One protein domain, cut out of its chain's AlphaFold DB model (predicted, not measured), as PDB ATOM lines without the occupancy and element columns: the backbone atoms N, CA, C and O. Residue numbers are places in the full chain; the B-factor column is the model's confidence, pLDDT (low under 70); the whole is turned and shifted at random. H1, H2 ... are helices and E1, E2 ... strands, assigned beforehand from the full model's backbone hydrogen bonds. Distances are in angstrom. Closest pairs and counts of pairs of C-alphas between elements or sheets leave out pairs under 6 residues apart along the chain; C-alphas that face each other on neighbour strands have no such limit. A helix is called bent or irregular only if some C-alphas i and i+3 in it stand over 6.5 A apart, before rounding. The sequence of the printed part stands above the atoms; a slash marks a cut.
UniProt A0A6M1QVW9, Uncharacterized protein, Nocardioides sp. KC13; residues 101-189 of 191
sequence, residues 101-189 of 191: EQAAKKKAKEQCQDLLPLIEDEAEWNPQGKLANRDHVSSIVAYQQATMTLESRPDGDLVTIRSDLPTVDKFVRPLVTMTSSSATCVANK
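What this domain is: This is residues 101 to 189 of the 191 residues of an uncharacterized protein of Nocardioides sp. KC13 (UniProt A0A6M1QVW9). A four-stranded antiparallel sheet has one face covered by two helices, the long, kinked H1 over the E3 side and the shorter H2 over E1, while its other face is bare. The short H3 sits at one end, beside the first residues of H1, and the long link from H1 to H2 makes the turn at the opposite end. The printed part has 89 residues, with three named helices and four named strands in the order H1 H2 E1 E2 H3 E3 E4; the sheet's order is E1 - E2 - E3 - E4, and the class is mixed, helices and strands. The whole is compact, with a radius of gyration of the C-alphas of 12.5 A, and elongated in outline, spanning 40 by 23 by 18 A.

How they stand to each other: In the sheet, E1, residues 146 to 153, and E2, residues 156 to 163, form a hairpin, with N 149 and O 160 2.8 A apart, within hydrogen-bond range. E3, residues 176 to 179, is the antiparallel neighbour of E2, with N 161 and O 176 at 2.9 A. E4, residues 182 to 185, forms a hairpin with E3, with N 184 and O 177 at 2.8 A. H1, residues 101 to 122, and H2, residues 134 to 143, are on the same face, making two layers, helices on one face of a sheet. H1 has a height of 5.1 A over the sheet and runs along the strands, at 13 degrees to E3 on the local plane; it lies over E3 and only just not over E4, on which 2 of its C-alphas fall. The closest C-alphas of H1 and E4 are those of Cys 112 and Cys 185, 6.0 A apart. H2, at a height of 7.9 A, lies over E1 and runs along the strands, at 20 degrees on the local plane; its closest C-alphas with E1 are those of Ser 138 and Met 148, 6.1 A apart. H1 and H2 form a helical hairpin: residues 115 to 122 of H1 touch H2, closest at the C-alphas of Ile 119 and Val 137, 6.6 A, with a steep tilt of 39 degrees, opposite ways. H3, residues 166 to 171, only grazes the sheet with residues 168 to 170. It touches residues 101 to 108 of H1, about perpendicular at 79 degrees, with the C-alphas of Ala 104 and Val 168 closest at 4.8 A. H2 and H3 are apart. Every O i to N i+4 pair is within hydrogen-bond range in H2 and H3, and 16 of 18 are in H1.

Where its parts are: E1 is 22.3 A long and E2 23.0 A; E3 is 10.3 A and E4 10.2 A, ending at C-alpha 185 at (-10.584, 24.708, 5.720). H1 is 30.8 A long, from C-alpha 101 at (-12.820, 38.687, 14.322), with a kink of 28 degrees near residue 115; it is only just irregular, C-alphas 114 and 117 being 6.6 A apart. H2 is 14.4 A long and H3 8.8 A.

The domain as a whole: The two C-alphas farthest apart, those of Ala 103 and Pro 127, are 39.6 A apart. The printed part has no cut. The link from H1 to H2, 11 residues, is long; the others are tight. The mean pLDDT of the printed part is 86.5, and residues 187 to 189 are under 70.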
ATOM      1  N   GLU A 101     -13.556  39.463  15.321       81.38
ATOM      2  CA  GLU A 101     -12.820  38.687  14.322       81.38
ATOM      3  C   GLU A 101     -12.280  37.353  14.868       81.38
ATOM      4  O   GLU A 101     -12.457  36.317  14.237       81.38
ATOM      5  N   GLN A 102     -11.663  37.335  16.054       82.50
ATOM      6  CA  GLN A 102     -11.179  36.098  16.686       82.50
ATOM      7  C   GLN A 102     -12.330  35.160  17.058       82.50
ATOM      8  O   GLN A 102     -12.238  33.951  16.848       82.50
ATOM      9  N   ALA A 103     -13.432  35.712  17.572       82.56
ATOM     10  CA  ALA A 103     -14.635  34.935  17.853       82.56
ATOM     11  C   ALA A 103     -15.233  34.340  16.564       82.56
ATOM     12  O   ALA A 103     -15.654  33.183  16.559       82.56
ATOM     13  N   ALA A 104     -15.222  35.099  15.463       83.69
ATOM     14  CA  ALA A 104     -15.656  34.621  14.155       83.69
ATOM     15  C   ALA A 104     -14.734  33.532  13.593       83.69
ATOM     16  O   ALA A 104     -15.234  32.507  13.145       83.69
ATOM     17  N   LYS A 105     -13.406  33.698  13.672       83.88
ATOM     18  CA  LYS A 105     -12.420  32.685  13.251       83.88
ATOM     19  C   LYS A 105     -12.553  31.388  14.046       83.88
ATOM     20  O   LYS A 105     -12.521  30.312  13.460       83.88
ATOM     21  N   LYS A 106     -12.771  31.480  15.362       86.25
ATOM     22  CA  LYS A 106     -13.011  30.308  16.212       86.25
ATOM     23  C   LYS A 106     -14.274  29.557  15.784       86.25
ATOM     24  O   LYS A 106     -14.196  28.362  15.526       86.25
ATOM     25  N   LYS A 107     -15.397  30.264  15.623       85.50
ATOM     26  CA  LYS A 107     -16.648  29.662  15.132       85.50
ATOM     27  C   LYS A 107     -16.508  29.082  13.724       85.50
ATOM     28  O   LYS A 107     -17.035  28.015  13.452       85.50
ATOM     29  N   ALA A 108     -15.770  29.756  12.843       85.88
ATOM     30  CA  ALA A 108     -15.480  29.264  11.501       85.88
ATOM     31  C   ALA A 108     -14.688  27.949  11.537       85.88
ATOM     32  O   ALA A 108     -14.954  27.045  10.752       85.88
ATOM     33  N   LYS A 109     -13.720  27.839  12.454       88.31
ATOM     34  CA  LYS A 109     -12.919  26.629  12.649       88.31
ATOM     35  C   LYS A 109     -13.760  25.477  13.188       88.31
ATOM     36  O   LYS A 109     -13.641  24.383  12.656       88.31
ATOM     37  N   GLU A 110     -14.618  25.738  14.174       88.38
ATOM     38  CA  GLU A 110     -15.576  24.758  14.708       88.38
ATOM     39  C   GLU A 110     -16.512  24.256  13.597       88.38
ATOM     40  O   GLU A 110     -16.523  23.067  13.303       88.38
ATOM     41  N   GLN A 111     -17.178  25.169  12.871       85.00
ATOM     42  CA  GLN A 111     -18.027  24.801  11.729       85.00
ATOM     43  C   GLN A 111     -17.260  24.004  10.669       85.00
ATOM     44  O   GLN A 111     -17.808  23.083  10.074       85.00
ATOM     45  N   CYS A 112     -15.995  24.342  10.418       87.81
ATOM     46  CA  CYS A 112     -15.194  23.609   9.449       87.81
ATOM     47  C   CYS A 112     -14.811  22.209   9.936       87.81
ATOM     48  O   CYS A 112     -14.853  21.272   9.150       87.81
ATOM     49  N   GLN A 113     -14.453  22.057  11.213       87.88
ATOM     50  CA  GLN A 113     -14.100  20.763  11.803       87.88
ATOM     51  C   GLN A 113     -15.271  19.783  11.792       87.88
ATOM     52  O   GLN A 113     -15.048  18.599  11.566       87.88
ATOM     53  N   ASP A 114     -16.493  20.280  11.975       87.94
ATOM     54  CA  ASP A 114     -17.692  19.446  11.931       87.94
ATOM     55  C   ASP A 114     -18.110  19.119  10.490       87.94
ATOM     56  O   ASP A 114     -18.574  18.019  10.200       87.94
ATOM     57  N   LEU A 115     -17.941  20.073   9.570       88.75
ATOM     58  CA  LEU A 115     -18.411  19.949   8.192       88.75
ATOM     59  C   LEU A 115     -17.458  19.147   7.294       88.75
ATOM     60  O   LEU A 115     -17.921  18.405   6.432       88.75
ATOM     61  N   LEU A 116     -16.141  19.292   7.474       88.44
ATOM     62  CA  LEU A 116     -15.138  18.643   6.626       88.44
ATOM     63  C   LEU A 116     -15.289  17.109   6.569       88.44
ATOM     64  O   LEU A 116     -15.408  16.602   5.456       88.44
ATOM     65  N   PRO A 117     -15.349  16.369   7.698       89.38
ATOM     66  CA  PRO A 117     -15.431  14.910   7.647       89.38
ATOM     67  C   PRO A 117     -16.749  14.429   7.036       89.38
ATOM     68  O   PRO A 117     -16.755  13.441   6.314       89.38
ATOM     69  N   LEU A 118     -17.852  15.146   7.278       88.06
ATOM     70  CA  LEU A 118     -19.159  14.801   6.715       88.06
ATOM     71  C   LEU A 118     -19.162  14.918   5.194       88.06
ATOM     72  O   LEU A 118     -19.739  14.081   4.514       88.06
ATOM     73  N   ILE A 119     -18.530  15.959   4.651       87.75
ATOM     74  CA  ILE A 119     -18.491  16.124   3.202       87.75
ATOM     75  C   ILE A 119     -17.445  15.212   2.567       87.75
ATOM     76  O   ILE A 119     -17.684  14.723   1.475       87.75
ATOM     77  N   GLU A 120     -16.302  14.964   3.204       87.75
ATOM     78  CA  GLU A 120     -15.304  14.036   2.655       87.75
ATOM     79  C   GLU A 120     -15.824  12.596   2.567       87.75
ATOM     80  O   GLU A 120     -15.507  11.911   1.597       87.75
ATOM     81  N   ASP A 121     -16.631  12.158   3.535       90.81
ATOM     82  CA  ASP A 121     -17.231  10.818   3.545       90.81
ATOM     83  C   ASP A 121     -18.375  10.692   2.526       90.81
ATOM     84  O   ASP A 121     -18.507   9.685   1.835       90.81
ATOM     85  N   GLU A 122     -19.180  11.747   2.386       90.56
ATOM     86  CA  GLU A 122     -20.388  11.716   1.563       90.56
ATOM     87  C   GLU A 122     -20.174  12.258   0.143       90.56
ATOM     88  O   GLU A 122     -21.033  12.052  -0.703       90.56
ATOM     89  N   ALA A 123     -19.092  12.978  -0.176       89.88
ATOM     90  CA  ALA A 123     -18.903  13.568  -1.504       89.88
ATOM     91  C   ALA A 123     -18.470  12.528  -2.541       89.88
ATOM     92  O   ALA A 123     -17.341  12.034  -2.539       89.88
ATOM     93  N   GLU A 124     -19.336  12.288  -3.522       92.44
ATOM     94  CA  GLU A 124     -19.043  11.390  -4.630       92.44
ATOM     95  C   GLU A 124     -18.583  12.182  -5.854       92.44
ATOM     96  O   GLU A 124     -19.305  13.033  -6.381       92.44
ATOM     97  N   TRP A 125     -17.384  11.878  -6.346       91.56
ATOM     98  CA  TRP A 125     -16.810  12.510  -7.531       91.56
ATOM     99  C   TRP A 125     -16.814  11.548  -8.715       91.56
ATOM    100  O   TRP A 125     -16.459  10.377  -8.592       91.56
ATOM    101  N   ASN A 126     -17.185  12.045  -9.890       91.75
ATOM    102  CA  ASN A 126     -17.083  11.273 -11.121       91.75
ATOM    103  C   ASN A 126     -15.638  11.280 -11.677       91.75
ATOM    104  O   ASN A 126     -14.805  12.080 -11.239       91.75
ATOM    105  N   PRO A 127     -15.316  10.440 -12.683       88.94
ATOM    106  CA  PRO A 127     -13.977  10.392 -13.280       88.94
ATOM    107  C   PRO A 127     -13.514  11.710 -13.923       88.94
ATOM    108  O   PRO A 127     -12.325  11.889 -14.157       88.94
ATOM    109  N   GLN A 128     -14.438  12.630 -14.219       88.06
ATOM    110  CA  GLN A 128     -14.143  13.973 -14.722       88.06
ATOM    111  C   GLN A 128     -13.928  15.006 -13.598       88.06
ATOM    112  O   GLN A 128     -13.859  16.200 -13.882       88.06
ATOM    113  N   GLY A 129     -13.867  14.578 -12.332       87.44
ATOM    114  CA  GLY A 129     -13.676  15.464 -11.183       87.44
ATOM    115  C   GLY A 129     -14.880  16.355 -10.876       87.44
ATOM    116  O   GLY A 129     -14.715  17.403 -10.259       87.44
ATOM    117  N   LYS A 130     -16.085  15.974 -11.315       90.44
ATOM    118  CA  LYS A 130     -17.338  16.679 -11.012       90.44
ATOM    119  C   LYS A 130     -18.096  15.995  -9.891       90.44
ATOM    120  O   LYS A 130     -18.051  14.770  -9.772       90.44
ATOM    121  N   LEU A 131     -18.822  16.784  -9.109       90.44
ATOM    122  CA  LEU A 131     -19.570  16.273  -7.968       90.44
ATOM    123  C   LEU A 131     -20.845  15.569  -8.457       90.44
ATOM    124  O   LEU A 131     -21.749  16.205  -9.001       90.44
ATOM    125  N   ALA A 132     -20.905  14.249  -8.289       91.38
ATOM    126  CA  ALA A 132     -21.993  13.406  -8.773       91.38
ATOM    127  C   ALA A 132     -23.265  13.559  -7.924       91.38
ATOM    128  O   ALA A 132     -24.369  13.577  -8.467       91.38
ATOM    129  N   ASN A 133     -23.119  13.744  -6.611       92.31
ATOM    130  CA  ASN A 133     -24.219  13.824  -5.651       92.31
ATOM    131  C   ASN A 133     -24.413  15.241  -5.081       92.31
ATOM    132  O   ASN A 133     -24.552  15.456  -3.875       92.31
ATOM    133  N   ARG A 134     -24.449  16.234  -5.977       90.19
ATOM    134  CA  ARG A 134     -24.546  17.657  -5.622       90.19
ATOM    135  C   ARG A 134     -25.664  17.977  -4.625       90.19
ATOM    136  O   ARG A 134     -25.421  18.717  -3.674       90.19
ATOM    137  N   ASP A 135     -26.869  17.463  -4.850       90.50
ATOM    138  CA  ASP A 135     -28.031  17.807  -4.023       90.50
ATOM    139  C   ASP A 135     -27.879  17.272  -2.594       90.50
ATOM    140  O   ASP A 135     -28.177  17.982  -1.633       90.50
ATOM    141  N   HIS A 136     -27.311  16.072  -2.451       89.75
ATOM    142  CA  HIS A 136     -27.014  15.461  -1.156       89.75
ATOM    143  C   HIS A 136     -26.006  16.298  -0.365       89.75
ATOM    144  O   HIS A 136     -26.313  16.749   0.739       89.75
ATOM    145  N   VAL A 137     -24.863  16.633  -0.973       90.75
ATOM    146  CA  VAL A 137     -23.842  17.488  -0.342       90.75
ATOM    147  C   VAL A 137     -24.410  18.868  -0.001       90.75
ATOM    148  O   VAL A 137     -24.146  19.398   1.077       90.75
ATOM    149  N   SER A 138     -25.255  19.440  -0.865       90.12
ATOM    150  CA  SER A 138     -25.904  20.724  -0.585       90.12
ATOM    151  C   SER A 138     -26.833  20.666   0.633       90.12
ATOM    152  O   SER A 138     -26.888  21.627   1.399       90.12
ATOM    153  N   SER A 139     -27.506  19.532   0.860       91.00
ATOM    154  CA  SER A 139     -28.388  19.340   2.015       91.00
ATOM    155  C   SER A 139     -27.611  19.234   3.332       91.00
ATOM    156  O   SER A 139     -28.008  19.844   4.325       91.00
ATOM    157  N   ILE A 140     -26.457  18.557   3.321       89.62
ATOM    158  CA  ILE A 140     -25.544  18.459   4.471       89.62
ATOM    159  C   ILE A 140     -25.000  19.846   4.831       89.62
ATOM    160  O   ILE A 140     -24.987  20.245   5.995       89.62
ATOM    161  N   VAL A 141     -24.600  20.612   3.814       90.69
ATOM    162  CA  VAL A 141     -24.098  21.981   3.976       90.69
ATOM    163  C   VAL A 141     -25.187  22.905   4.535       90.69
ATOM    164  O   VAL A 141     -24.930  23.640   5.488       90.69
ATOM    165  N   ALA A 142     -26.419  22.808   4.029       88.81
ATOM    166  CA  ALA A 142     -27.555  23.585   4.527       88.81
ATOM    167  C   ALA A 142     -27.912  23.244   5.985       88.81
ATOM    168  O   ALA A 142     -28.230  24.142   6.767       88.81
ATOM    169  N   TYR A 143     -27.815  21.968   6.382       88.62
ATOM    170  CA  TYR A 143     -28.037  21.544   7.769       88.62
ATOM    171  C   TYR A 143     -27.074  22.236   8.749       88.62
ATOM    172  O   TYR A 143     -27.461  22.583   9.864       88.62
ATOM    173  N   GLN A 144     -25.846  22.518   8.308       86.69
ATOM    174  CA  GLN A 144     -24.806  23.184   9.098       86.69
ATOM    175  C   GLN A 144     -24.826  24.723   8.997       86.69
ATOM    176  O   GLN A 144     -23.847  25.382   9.358       86.69
ATOM    177  N   GLN A 145     -25.943  25.311   8.541       88.12
ATOM    178  CA  GLN A 145     -26.102  26.762   8.349       88.12
ATOM    179  C   GLN A 145     -25.018  27.338   7.434       88.12
ATOM    180  O   GLN A 145     -24.335  28.314   7.767       88.12
ATOM    181  N   ALA A 146     -24.808  26.676   6.305       89.12
ATOM    182  CA  ALA A 146     -23.877  27.099   5.288       89.12
ATOM    183  C   ALA A 146     -24.518  26.988   3.900       89.12
ATOM    184  O   ALA A 146     -25.409  26.179   3.648       89.12
ATOM    185  N   THR A 147     -24.008  27.789   2.971       89.38
ATOM    186  CA  THR A 147     -24.414  27.800   1.570       89.38
ATOM    187  C   THR A 147     -23.272  27.302   0.692       89.38
ATOM    188  O   THR A 147     -22.136  27.780   0.771       89.38
ATOM    189  N   MET A 148     -23.583  26.358  -0.195       90.25
ATOM    190  CA  MET A 148     -22.655  25.810  -1.181       90.25
ATOM    191  C   MET A 148     -22.774  26.548  -2.519       90.25
ATOM    192  O   MET A 148     -23.865  26.763  -3.041       90.25
ATOM    193  N   THR A 149     -21.633  26.875  -3.121       90.69
ATOM    194  CA  THR A 149     -21.523  27.371  -4.498       90.69
ATOM    195  C   THR A 149     -20.618  26.445  -5.297       90.69
ATOM    196  O   THR A 149     -19.586  26.001  -4.794       90.69
ATOM    197  N   LEU A 150     -21.023  26.120  -6.523       90.56
ATOM    198  CA  LEU A 150     -20.311  25.192  -7.398       90.56
ATOM    199  C   LEU A 150     -19.898  25.925  -8.671       90.56
ATOM    200  O   LEU A 150     -20.740  26.499  -9.363       90.56
ATOM    201  N   GLU A 151     -18.603  25.909  -8.956       90.69
ATOM    202  CA  GLU A 151     -18.015  26.477 -10.162       90.69
ATOM    203  C   GLU A 151     -17.408  25.340 -10.987       90.69
ATOM    204  O   GLU A 151     -16.396  24.753 -10.603       90.69
ATOM    205  N   SER A 152     -18.027  25.008 -12.121       87.81
ATOM    206  CA  SER A 152     -17.499  23.976 -13.015       87.81
ATOM    207  C   SER A 152     -16.310  24.498 -13.813       87.81
ATOM    208  O   SER A 152     -16.439  25.469 -14.561       87.81
ATOM    209  N   ARG A 153     -15.162  23.827 -13.693       88.56
ATOM    210  CA  ARG A 153     -13.932  24.129 -14.437       88.56
ATOM    211  C   ARG A 153     -13.574  22.976 -15.386       88.56
ATOM    212  O   ARG A 153     -14.113  21.878 -15.242       88.56
ATOM    213  N   PRO A 154     -12.672  23.200 -16.362       81.94
ATOM    214  CA  PRO A 154     -12.189  22.137 -17.249       81.94
ATOM    215  C   PRO A 154     -11.540  20.972 -16.487       81.94
ATOM    216  O   PRO A 154     -11.650  19.831 -16.922       81.94
ATOM    217  N   ASP A 155     -10.936  21.271 -15.334       83.62
ATOM    218  CA  ASP A 155     -10.190  20.320 -14.500       83.62
ATOM    219  C   ASP A 155     -11.039  19.687 -13.374       83.62
ATOM    220  O   ASP A 155     -10.504  18.980 -12.522       83.62
ATOM    221  N   GLY A 156     -12.351  19.954 -13.340       87.69
ATOM    222  CA  GLY A 156     -13.280  19.468 -12.311       87.69
ATOM    223  C   GLY A 156     -14.120  20.578 -11.675       87.69
ATOM    224  O   GLY A 156     -13.972  21.758 -11.993       87.69
ATOM    225  N   ASP A 157     -15.032  20.213 -10.776       90.44
ATOM    226  CA  ASP A 157     -15.838  21.192 -10.045       90.44
ATOM    227  C   ASP A 157     -15.055  21.747  -8.845       90.44
ATOM    228  O   ASP A 157     -14.511  20.998  -8.032       90.44
ATOM    229  N   LEU A 158     -15.033  23.076  -8.708       90.44
ATOM    230  CA  LEU A 158     -14.622  23.736  -7.474       90.44
ATOM    231  C   LEU A 158     -15.863  24.002  -6.629       90.44
ATOM    232  O   LEU A 158     -16.735  24.794  -6.995       90.44
ATOM    233  N   VAL A 159     -15.904  23.384  -5.459       90.31
ATOM    234  CA  VAL A 159     -16.975  23.592  -4.493       90.31
ATOM    235  C   VAL A 159     -16.485  24.551  -3.421       90.31
ATOM    236  O   VAL A 159     -15.486  24.311  -2.742       90.31
ATOM    237  N   THR A 160     -17.207  25.655  -3.271       91.19
ATOM    238  CA  THR A 160     -16.918  26.695  -2.286       91.19
ATOM    239  C   THR A 160     -18.095  26.827  -1.336       91.19
ATOM    240  O   THR A 160     -19.213  27.111  -1.766       91.19
ATOM    241  N   ILE A 161     -17.844  26.657  -0.042       90.88
ATOM    242  CA  ILE A 161     -18.869  26.727   1.000       90.88
ATOM    243  C   ILE A 161     -18.675  27.997   1.820       90.88
ATOM    244  O   ILE A 161     -17.552  28.371   2.171       90.88
ATOM    245  N   ARG A 162     -19.782  28.674   2.114       90.00
ATOM    246  CA  ARG A 162     -19.852  29.896   2.918       90.00
ATOM    247  C   ARG A 162     -20.736  29.652   4.127       90.00
ATOM    248  O   ARG A 162     -21.720  28.943   4.011       90.00
ATOM    249  N   SER A 163     -20.387  30.239   5.264       87.50
ATOM    250  CA  SER A 163     -21.259  30.209   6.441       87.50
ATOM    251  C   SER A 163     -22.422  31.179   6.237       87.50
ATOM    252  O   SER A 163     -22.210  32.279   5.731       87.50
ATOM    253  N   ASP A 164     -23.621  30.807   6.670       88.31
ATOM    254  CA  ASP A 164     -24.783  31.703   6.697       88.31
ATOM    255  C   ASP A 164     -24.775  32.597   7.947       88.31
ATOM    256  O   ASP A 164     -25.574  33.526   8.080       88.31
ATOM    257  N   LEU A 165     -23.841  32.356   8.876       84.25
ATOM    258  CA  LEU A 165     -23.649  33.209  10.040       84.25
ATOM    259  C   LEU A 165     -23.033  34.544   9.594       84.25
ATOM    260  O   LEU A 165     -21.865  34.567   9.197       84.25
ATOM    261  N   PRO A 166     -23.728  35.688   9.751       82.94
ATOM    262  CA  PRO A 166     -23.271  36.975   9.223       82.94
ATOM    263  C   PRO A 166     -21.936  37.414   9.828       82.94
ATOM    264  O   PRO A 166     -21.139  38.081   9.175       82.94
ATOM    265  N   THR A 167     -21.655  37.021  11.072       80.00
ATOM    266  CA  THR A 167     -20.379  37.304  11.733       80.00
ATOM    267  C   THR A 167     -19.241  36.487  11.125       80.00
ATOM    268  O   THR A 167     -18.169  37.029  10.896       80.00
ATOM    269  N   VAL A 168     -19.461  35.204  10.828       81.06
ATOM    270  CA  VAL A 168     -18.439  34.350  10.204       81.06
ATOM    271  C   VAL A 168     -18.226  34.778   8.761       81.06
ATOM    272  O   VAL A 168     -17.104  35.074   8.378       81.06
ATOM    273  N   ASP A 169     -19.309  34.936   8.009       83.00
ATOM    274  CA  ASP A 169     -19.301  35.407   6.629       83.00
ATOM    275  C   ASP A 169     -18.651  36.801   6.514       83.00
ATOM    276  O   ASP A 169     -17.978  37.115   5.541       83.00
ATOM    277  N   LYS A 170     -18.757  37.681   7.514       83.31
ATOM    278  CA  LYS A 170     -18.065  38.981   7.474       83.31
ATOM    279  C   LYS A 170     -16.538  38.870   7.558       83.31
ATOM    280  O   LYS A 170     -15.855  39.684   6.943       83.31
ATOM    281  N   PHE A 171     -16.009  37.912   8.319       79.62
ATOM    282  CA  PHE A 171     -14.579  37.845   8.647       79.62
ATOM    283  C   PHE A 171     -13.834  36.672   7.989       79.62
ATOM    284  O   PHE A 171     -12.611  36.711   7.893       79.62
ATOM    285  N   VAL A 172     -14.544  35.642   7.523       79.62
ATOM    286  CA  VAL A 172     -13.983  34.418   6.941       79.62
ATOM    287  C   VAL A 172     -14.787  34.048   5.692       79.62
ATOM    288  O   VAL A 172     -15.876  33.483   5.778       79.62
ATOM    289  N   ARG A 173     -14.242  34.367   4.509       82.88
ATOM    290  CA  ARG A 173     -14.767  33.901   3.217       82.88
ATOM    291  C   ARG A 173     -13.637  33.435   2.300       82.88
ATOM    292  O   ARG A 173     -12.717  34.219   2.063       82.88
ATOM    293  N   PRO A 174     -13.757  32.251   1.678       82.31
ATOM    294  CA  PRO A 174     -14.759  31.202   1.926       82.31
ATOM    295  C   PRO A 174     -14.477  30.403   3.213       82.31
ATOM    296  O   PRO A 174     -13.430  30.582   3.820       82.31
ATOM    297  N   LEU A 175     -15.418  29.556   3.648       81.94
ATOM    298  CA  LEU A 175     -15.265  28.695   4.832       81.94
ATOM    299  C   LEU A 175     -14.479  27.423   4.476       81.94
ATOM    300  O   LEU A 175     -13.466  27.106   5.103       81.94
ATOM    301  N   VAL A 176     -14.925  26.743   3.414       87.62
ATOM    302  CA  VAL A 176     -14.311  25.528   2.862       87.62
ATOM    303  C   VAL A 176     -14.174  25.671   1.356       87.62
ATOM    304  O   VAL A 176     -15.085  26.162   0.685       87.62
ATOM    305  N   THR A 177     -13.048  25.206   0.832       89.19
ATOM    306  CA  THR A 177     -12.842  24.978  -0.599       89.19
ATOM    307  C   THR A 177     -12.476  23.524  -0.820       89.19
ATOM    308  O   THR A 177     -11.524  23.042  -0.206       89.19
ATOM    309  N   MET A 178     -13.208  22.829  -1.687       89.94
ATOM    310  CA  MET A 178     -12.909  21.442  -2.035       89.94
ATOM    311  C   MET A 178     -12.897  21.211  -3.545       89.94
ATOM    312  O   MET A 178     -13.567  21.898  -4.320       89.94
ATOM    313  N   THR A 179     -12.138  20.195  -3.918       89.75
ATOM    314  CA  THR A 179     -11.991  19.619  -5.251       89.75
ATOM    315  C   THR A 179     -12.014  18.097  -5.108       89.75
ATOM    316  O   THR A 179     -11.910  17.586  -3.993       89.75
ATOM    317  N   SER A 180     -12.034  17.367  -6.221       87.44
ATOM    318  CA  SER A 180     -11.957  15.897  -6.233       87.44
ATOM    319  C   SER A 180     -10.715  15.298  -5.558       87.44
ATOM    320  O   SER A 180     -10.689  14.104  -5.282       87.44
ATOM    321  N   SER A 181      -9.678  16.101  -5.309       85.25
ATOM    322  CA  SER A 181      -8.406  15.646  -4.735       85.25
ATOM    323  C   SER A 181      -8.144  16.144  -3.315       85.25
ATOM    324  O   SER A 181      -7.256  15.626  -2.643       85.25
ATOM    325  N   SER A 182      -8.854  17.182  -2.865       85.00
ATOM    326  CA  SER A 182      -8.598  17.804  -1.564       85.00
ATOM    327  C   SER A 182      -9.753  18.689  -1.113       85.00
ATOM    328  O   SER A 182     -10.323  19.429  -1.920       85.00
ATOM    329  N   ALA A 183     -10.034  18.680   0.190       85.19
ATOM    330  CA  ALA A 183     -10.849  19.675   0.870       85.19
ATOM    331  C   ALA A 183      -9.975  20.478   1.843       85.19
ATOM    332  O   ALA A 183      -9.078  19.955   2.500       85.19
ATOM    333  N   THR A 184     -10.191  21.791   1.906       85.56
ATOM    334  CA  THR A 184      -9.379  22.694   2.726       85.56
ATOM    335  C   THR A 184     -10.248  23.675   3.500       85.56
ATOM    336  O   THR A 184     -11.037  24.433   2.931       85.56
ATOM    337  N   CYS A 185     -10.055  23.688   4.822       83.94
ATOM    338  CA  CYS A 185     -10.584  24.708   5.720       83.94
ATOM    339  C   CYS A 185      -9.778  25.999   5.577       83.94
ATOM    340  O   CYS A 185      -8.635  26.078   6.033       83.94
ATOM    341  N   VAL A 186     -10.377  27.049   5.019       78.94
ATOM    342  CA  VAL A 186      -9.697  28.349   4.874       78.94
ATOM    343  C   VAL A 186      -9.508  29.032   6.233       78.94
ATOM    344  O   VAL A 186      -8.539  29.765   6.426       78.94
ATOM    345  N   ALA A 187     -10.350  28.701   7.219       67.62
ATOM    346  CA  ALA A 187     -10.208  29.145   8.607       67.62
ATOM    347  C   ALA A 187      -8.880  28.718   9.278       67.62
ATOM    348  O   ALA A 187      -8.500  29.322  10.276       67.62
ATOM    349  N   ASN A 188      -8.162  27.722   8.737       60.00
ATOM    350  CA  ASN A 188      -6.861  27.267   9.255       60.00
ATOM    351  C   ASN A 188      -5.647  27.969   8.614       60.00
ATOM    352  O   ASN A 188      -4.525  27.730   9.041       60.00
ATOM    353  N   LYS A 189      -5.825  28.809   7.585       54.53
ATOM    354  CA  LYS A 189      -4.704  29.344   6.784       54.53
ATOM    355  C   LYS A 189      -4.081  30.638   7.342       54.53
ATOM    356  O   LYS A 189      -3.394  31.339   6.607       54.53
TER     357      LYS A 189